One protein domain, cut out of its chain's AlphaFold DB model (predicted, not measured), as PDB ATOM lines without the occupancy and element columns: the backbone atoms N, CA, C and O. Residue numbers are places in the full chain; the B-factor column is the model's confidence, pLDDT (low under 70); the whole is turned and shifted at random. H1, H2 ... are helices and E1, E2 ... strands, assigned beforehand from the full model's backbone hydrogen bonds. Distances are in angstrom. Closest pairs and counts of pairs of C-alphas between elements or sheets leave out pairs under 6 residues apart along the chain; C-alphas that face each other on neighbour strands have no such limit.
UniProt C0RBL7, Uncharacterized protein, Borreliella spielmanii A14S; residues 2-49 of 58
ATOM      1  N   LYS A   2      54.140 -76.757   0.331       58.78
ATOM      2  CA  LYS A   2      54.985 -75.655   0.861       58.78
ATOM      3  C   LYS A   2      54.765 -74.301   0.157       58.78
ATOM      4  O   LYS A   2      54.539 -73.303   0.824       58.78
ATOM      5  N   ASN A   3      54.656 -74.306  -1.175       77.12
ATOM      6  CA  ASN A   3      54.473 -73.093  -1.986       77.12
ATOM      7  C   ASN A   3      53.207 -72.276  -1.658       77.12
ATOM      8  O   ASN A   3      53.225 -71.050  -1.708       77.12
ATOM      9  N   VAL A   4      52.097 -72.940  -1.315       81.50
ATOM     10  CA  VAL A   4      50.836 -72.250  -0.984       81.50
ATOM     11  C   VAL A   4      50.943 -71.584   0.388       81.50
ATOM     12  O   VAL A   4      50.510 -70.448   0.562       81.50
ATOM     13  N   LEU A   5      51.582 -72.261   1.344       81.88
ATOM     14  CA  LEU A   5      51.802 -71.737   2.689       81.88
ATOM     15  C   LEU A   5      52.761 -70.537   2.688       81.88
ATOM     16  O   LEU A   5      52.497 -69.547   3.373       81.88
ATOM     17  N   GLU A   6      53.837 -70.601   1.898       85.50
ATOM     18  CA  GLU A   6      54.763 -69.482   1.673       85.50
ATOM     19  C   GLU A   6      54.017 -68.255   1.128       85.50
ATOM     20  O   GLU A   6      54.133 -67.147   1.657       85.50
ATOM     21  N   LYS A   7      53.177 -68.473   0.108       84.56
ATOM     22  CA  LYS A   7      52.399 -67.422  -0.557       84.56
ATOM     23  C   LYS A   7      51.396 -66.770   0.397       84.56
ATOM     24  O   LYS A   7      51.304 -65.548   0.451       84.56
ATOM     25  N   LEU A   8      50.707 -67.566   1.219       84.88
ATOM     26  CA  LEU A   8      49.791 -67.063   2.249       84.88
ATOM     27  C   LEU A   8      50.518 -66.250   3.332       84.88
ATOM     28  O   LEU A   8      50.031 -65.194   3.737       84.88
ATOM     29  N   LYS A   9      51.696 -66.701   3.785       85.00
ATOM     30  CA  LYS A   9      52.517 -65.955   4.755       85.00
ATOM     31  C   LYS A   9      53.008 -64.623   4.187       85.00
ATOM     32  O   LYS A   9      52.971 -63.620   4.902       85.00
ATOM     33  N   ASN A  10      53.427 -64.598   2.924       84.44
ATOM     34  CA  ASN A  10      53.873 -63.377   2.252       84.44
ATOM     35  C   ASN A  10      52.721 -62.389   2.053       84.44
ATOM     36  O   ASN A  10      52.855 -61.232   2.445       84.44
ATOM     37  N   ASN A  11      51.558 -62.860   1.595       79.81
ATOM     38  CA  ASN A  11      50.358 -62.030   1.475       79.81
ATOM     39  C   ASN A  11      49.945 -61.440   2.833       79.81
ATOM     40  O   ASN A  11      49.628 -60.259   2.928       79.81
ATOM     41  N   LYS A  12      50.005 -62.230   3.917       78.62
ATOM     42  CA  LYS A  12      49.713 -61.738   5.274       78.62
ATOM     43  C   LYS A  12      50.693 -60.644   5.712       78.62
ATOM     44  O   LYS A  12      50.255 -59.653   6.287       78.62
ATOM     45  N   LYS A  13      51.996 -60.797   5.440       74.75
ATOM     46  CA  LYS A  13      53.015 -59.768   5.729       74.75
ATOM     47  C   LYS A  13      52.800 -58.496   4.907       74.75
ATOM     48  O   LYS A  13      52.911 -57.404   5.456       74.75
ATOM     49  N   GLU A  14      52.463 -58.630   3.628       71.56
ATOM     50  CA  GLU A  14      52.177 -57.503   2.735       71.56
ATOM     51  C   GLU A  14      50.930 -56.727   3.183       71.56
ATOM     52  O   GLU A  14      50.960 -55.499   3.272       71.56
ATOM     53  N   ILE A  15      49.860 -57.437   3.550       69.94
ATOM     54  CA  ILE A  15      48.654 -56.835   4.130       69.94
ATOM     55  C   ILE A  15      48.995 -56.146   5.453       69.94
ATOM     56  O   ILE A  15      48.551 -55.027   5.669       69.94
ATOM     57  N   LEU A  16      49.819 -56.754   6.314       66.25
ATOM     58  CA  LEU A  16      50.224 -56.143   7.583       66.25
ATOM     59  C   LEU A  16      50.995 -54.829   7.363       66.25
ATOM     60  O   LEU A  16      50.715 -53.835   8.034       66.25
ATOM     61  N   LEU A  17      51.914 -54.810   6.391       62.72
ATOM     62  CA  LEU A  17      52.675 -53.623   5.985       62.72
ATOM     63  C   LEU A  17      51.768 -52.522   5.418       62.72
ATOM     64  O   LEU A  17      51.954 -51.359   5.766       62.72
ATOM     65  N   LYS A  18      50.758 -52.886   4.619       62.56
ATOM     66  CA  LYS A  18      49.735 -51.963   4.089       62.56
ATOM     67  C   LYS A  18      48.690 -51.542   5.136       62.56
ATOM     68  O   LYS A  18      48.065 -50.500   4.989       62.56
ATOM     69  N   SER A  19      48.505 -52.337   6.193       56.19
ATOM     70  CA  SER A  19      47.578 -52.079   7.307       56.19
ATOM     71  C   SER A  19      48.181 -51.239   8.430       56.19
ATOM     72  O   SER A  19      47.469 -50.903   9.381       56.19
ATOM     73  N   ARG A  20      49.476 -50.885   8.344       56.72
ATOM     74  CA  ARG A  20      50.020 -49.753   9.102       56.72
ATOM     75  C   ARG A  20      49.186 -48.559   8.677       56.72
ATOM     76  O   ARG A  20      49.322 -48.092   7.553       56.72
ATOM     77  N   LYS A  21      48.215 -48.243   9.536       60.62
ATOM     78  CA  LYS A  21      47.043 -47.407   9.280       60.62
ATOM     79  C   LYS A  21      47.387 -46.293   8.292       60.62
ATOM     80  O   LYS A  21      48.395 -45.626   8.527       60.62
ATOM     81  N   PRO A  22      46.564 -46.024   7.259       59.56
ATOM     82  CA  PRO A  22      46.654 -44.713   6.638       59.56
ATOM     83  C   PRO A  22      46.558 -43.718   7.792       59.56
ATOM     84  O   PRO A  22      45.686 -43.874   8.653       59.56
ATOM     85  N   GLU A  23      47.501 -42.787   7.892       66.81
ATOM     86  CA  GLU A  23      47.422 -41.685   8.845       66.81
ATOM     87  C   GLU A  23      46.204 -40.851   8.439       66.81
ATOM     88  O   GLU A  23      46.292 -39.848   7.736       66.81
ATOM     89  N   ILE A  24      45.014 -41.334   8.820       72.25
ATOM     90  CA  ILE A  24      43.742 -40.636   8.656       72.25
ATOM     91  C   ILE A  24      43.906 -39.264   9.296       72.25
ATOM     92  O   ILE A  24      43.388 -38.291   8.769       72.25
ATOM     93  N   PHE A  25      44.684 -39.205  10.379       76.44
ATOM     94  CA  PHE A  25      45.088 -38.018  11.104       76.44
ATOM     95  C   PHE A  25      46.529 -37.648  10.749       76.44
ATOM     96  O   PHE A  25      47.452 -38.387  11.073       76.44
ATOM     97  N   ILE A  26      46.694 -36.491  10.119       81.50
ATOM     98  CA  ILE A  26      47.980 -35.902   9.737       81.50
ATOM     99  C   ILE A  26      48.517 -35.034  10.881       81.50
ATOM    100  O   ILE A  26      49.701 -35.066  11.198       81.50
ATOM    101  N   LYS A  27      47.647 -34.240  11.519       82.69
ATOM    102  CA  LYS A  27      48.032 -33.305  12.587       82.69
ATOM    103  C   LYS A  27      46.922 -33.190  13.632       82.69
ATOM    104  O   LYS A  27      45.740 -33.217  13.300       82.69
ATOM    105  N   LYS A  28      47.298 -33.030  14.900       84.19
ATOM    106  CA  LYS A  28      46.395 -32.645  15.994       84.19
ATOM    107  C   LYS A  28      46.740 -31.222  16.416       84.19
ATOM    108  O   LYS A  28      47.910 -30.908  16.605       84.19
ATOM    109  N   GLU A  29      45.736 -30.377  16.563       87.88
ATOM    110  CA  GLU A  29      45.888 -28.983  16.972       87.88
ATOM    111  C   GLU A  29      44.864 -28.657  18.054       87.88
ATOM    112  O   GLU A  29      43.749 -29.169  18.016       87.88
ATOM    113  N   ILE A  30      45.243 -27.858  19.048       87.12
ATOM    114  CA  ILE A  30      44.339 -27.423  20.116       87.12
ATOM    115  C   ILE A  30      44.190 -25.911  19.980       87.12
ATOM    116  O   ILE A  30      45.180 -25.191  20.058       87.12
ATOM    117  N   LEU A  31      42.964 -25.443  19.762       89.62
ATOM    118  CA  LEU A  31      42.624 -24.039  19.562       89.62
ATOM    119  C   LEU A  31      41.413 -23.691  20.429       89.62
ATOM    120  O   LEU A  31      40.341 -24.253  20.216       89.62
ATOM    121  N   ASN A  32      41.565 -22.759  21.374       83.94
ATOM    122  CA  ASN A  32      40.492 -22.283  22.263       83.94
ATOM    123  C   ASN A  32      39.646 -23.436  22.831       83.94
ATOM    124  O   ASN A  32      38.444 -23.509  22.586       83.94
ATOM    125  N   GLU A  33      40.311 -24.385  23.500       89.62
ATOM    126  CA  GLU A  33      39.712 -25.592  24.104       89.62
ATOM    127  C   GLU A  33      39.161 -26.627  23.103       89.62
ATOM    128  O   GLU A  33      38.751 -27.721  23.491       89.62
ATOM    129  N   ARG A  34      39.201 -26.348  21.795       84.75
ATOM    130  CA  ARG A  34      38.795 -27.291  20.747       84.75
ATOM    131  C   ARG A  34      39.996 -28.054  20.227       84.75
ATOM    132  O   ARG A  34      41.017 -27.472  19.881       84.75
ATOM    133  N   THR A  35      39.852 -29.367  20.099       87.44
ATOM    134  CA  THR A  35      40.850 -30.199  19.422       87.44
ATOM    135  C   THR A  35      40.462 -30.367  17.955       87.44
ATOM    136  O   THR A  35      39.426 -30.953  17.644       87.44
ATOM    137  N   ILE A  36      41.299 -29.867  17.054       83.00
ATOM    138  CA  ILE A  36      41.172 -30.000  15.606       83.00
ATOM    139  C   ILE A  36      42.060 -31.157  15.148       83.00
ATOM    140  O   ILE A  36      43.282 -31.144  15.307       83.00
ATOM    141  N   TYR A  37      41.425 -32.160  14.558       83.69
ATOM    142  CA  TYR A  37      42.099 -33.274  13.914       83.69
ATOM    143  C   TYR A  37      42.187 -33.000  12.415       83.69
ATOM    144  O   TYR A  37      41.193 -33.072  11.694       83.69
ATOM    145  N   HIS A  38      43.386 -32.685  11.945       83.06
ATOM    146  CA  HIS A  38      43.671 -32.489  10.532       83.06
ATOM    147  C   HIS A  38      43.741 -33.841   9.856       83.06
ATOM    148  O   HIS A  38      44.736 -34.554   9.971       83.06
ATOM    149  N   THR A  39      42.661 -34.206   9.179       85.56
ATOM    150  CA  THR A  39      42.627 -35.404   8.351       85.56
ATOM    151  C   THR A  39      43.004 -35.080   6.915       85.56
ATOM    152  O   THR A  39      42.868 -33.937   6.478       85.56
ATOM    153  N   LYS A  40      43.450 -36.083   6.149       83.38
ATOM    154  CA  LYS A  40      43.733 -35.905   4.713       83.38
ATOM    155  C   LYS A  40      42.523 -35.334   3.965       83.38
ATOM    156  O   LYS A  40      42.649 -34.359   3.238       83.38
ATOM    157  N   MET A  41      41.340 -35.860   4.276       81.44
ATOM    158  CA  MET A  41      40.069 -35.362   3.755       81.44
ATOM    159  C   MET A  41      39.791 -33.906   4.164       81.44
ATOM    160  O   MET A  41      39.343 -33.125   3.334       81.44
ATOM    161  N   LEU A  42      40.072 -33.512   5.414       80.88
ATOM    162  CA  LEU A  42      39.906 -32.122   5.852       80.88
ATOM    163  C   LEU A  42      40.847 -31.175   5.093       80.88
ATOM    164  O   LEU A  42      40.419 -30.102   4.678       80.88
ATOM    165  N   MET A  43      42.106 -31.575   4.889       80.69
ATOM    166  CA  MET A  43      43.072 -30.807   4.092       80.69
ATOM    167  C   MET A  43      42.623 -30.656   2.639       80.69
ATOM    168  O   MET A  43      42.703 -29.556   2.095       80.69
ATOM    169  N   ASP A  44      42.098 -31.725   2.037       81.25
ATOM    170  CA  ASP A  44      41.547 -31.675   0.682       81.25
ATOM    171  C   ASP A  44      40.360 -30.695   0.612       81.25
ATOM    172  O   ASP A  44      40.333 -29.827  -0.258       81.25
ATOM    173  N   LEU A  45      39.429 -30.738   1.574       82.75
ATOM    174  CA  LEU A  45      38.307 -29.789   1.648       82.75
ATOM    175  C   LEU A  45      38.766 -28.328   1.792       82.75
ATOM    176  O   LEU A  45      38.231 -27.452   1.111       82.75
ATOM    177  N   TYR A  46      39.771 -28.064   2.636       77.44
ATOM    178  CA  TYR A  46      40.375 -26.731   2.758       77.44
ATOM    179  C   TYR A  46      41.016 -26.272   1.447       77.44
ATOM    180  O   TYR A  46      40.835 -25.118   1.059       77.44
ATOM    181  N   LYS A  47      41.730 -27.163   0.748       79.62
ATOM    182  CA  LYS A  47      42.374 -26.873  -0.540       79.62
ATOM    183  C   LYS A  47      41.365 -26.475  -1.616       79.62
ATOM    184  O   LYS A  47      41.662 -25.606  -2.427       79.62
ATOM    185  N   PHE A  48      40.180 -27.080  -1.612       83.31
ATOM    186  CA  PHE A  48      39.096 -26.719  -2.528       83.31
ATOM    187  C   PHE A  48      38.304 -25.479  -2.090       83.31
ATOM    188  O   PHE A  48      37.263 -25.190  -2.668       83.31
ATOM    189  N   GLU A  49      38.761 -24.766  -1.056       70.38
ATOM    190  CA  GLU A  49      38.056 -23.640  -0.443       70.38
ATOM    191  C   GLU A  49      36.606 -23.953  -0.034       70.38
ATOM    192  O   GLU A  49      35.806 -23.038   0.174       70.38
TER     193      GLU A  49
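Overview. This is residues 2 to 49 of the 58 residues of an uncharacterized protein of Borreliella spielmanii A14S (UniProt C0RBL7). A long straight helix, H1, sticks out as an arm from a small head made of a two-stranded hairpin, E1 and E2, and a short helix, H2. In the head, the hairpin and H2 spread from the junction at residues 39 and 40 as a V, which opens away from H1. The printed part has 48 residues, with two named helices and two named strands in the order H1, E1, E2, H2; the sheet's order is E1 - E2, antiparallel, and the class is mixed, helices and strands. The whole is extended, with a radius of gyration of the C-alphas of 18.5 A and spans of 59 by 26 by 8 A, and H1 with the link after it makes much of the length.

Along the chain. Find C-alpha 2 at (54.985, -75.655, 0.861); from there H1 runs through residues 2 to 18, 24.5 A from first to last C-alpha. Go on past residues 19 to 24 to C-alpha 25 at (45.088, -38.018, 11.104), where E1 begins; it holds residues 25 to 31 and is 16.5 A long. After Asn 32 and Glu 33 you meet E2, residues 34 to 39, 15.3 A long. H2 follows at once with residues 40 to 47, 10.5 A long, and ends at C-alpha 47 at (42.374, -26.873, -0.540).

Arrangement. Start at H1, which is apart from E2 and from H2. Next look at E1 and E2, a hairpin of antiparallel neighbour strands with 159 degrees between their directions. Their C-alphas 30 and 35 face each other at 4.5 A, and C-alphas 28 and 37 at 4.8 A. Look here for N 36 and O 29, 2.7 A apart, and N 31 and O 34, 2.8 A apart, both within hydrogen-bond range. Then compare H2 with E1: the closest C-alphas are those of Ile 26 and Lys 40, 6.6 A apart, and the two centres are 13.1 A apart. In H1 and H2 every O i to N i+4 pair is within hydrogen-bond range.

Size, cuts and confidence. The two C-alphas farthest apart are those of Lys 2 and Asn 32, at 59.3 A. Residues 2 to 21, of which 2 to 18 belong to H1, stand free, as do residues 30 to 35 and residues 44 to 49, of which 44 to 47 belong to H2. The printed part has no cut and no long link; the links from E1 to E2 and from E2 to H2 are tight, and the one from H1 to E1 is short. In the B-factor column you will find a mean pLDDT of 77.8 for the printed part of this model, with residue 2 and residues 15 to 23 under 70.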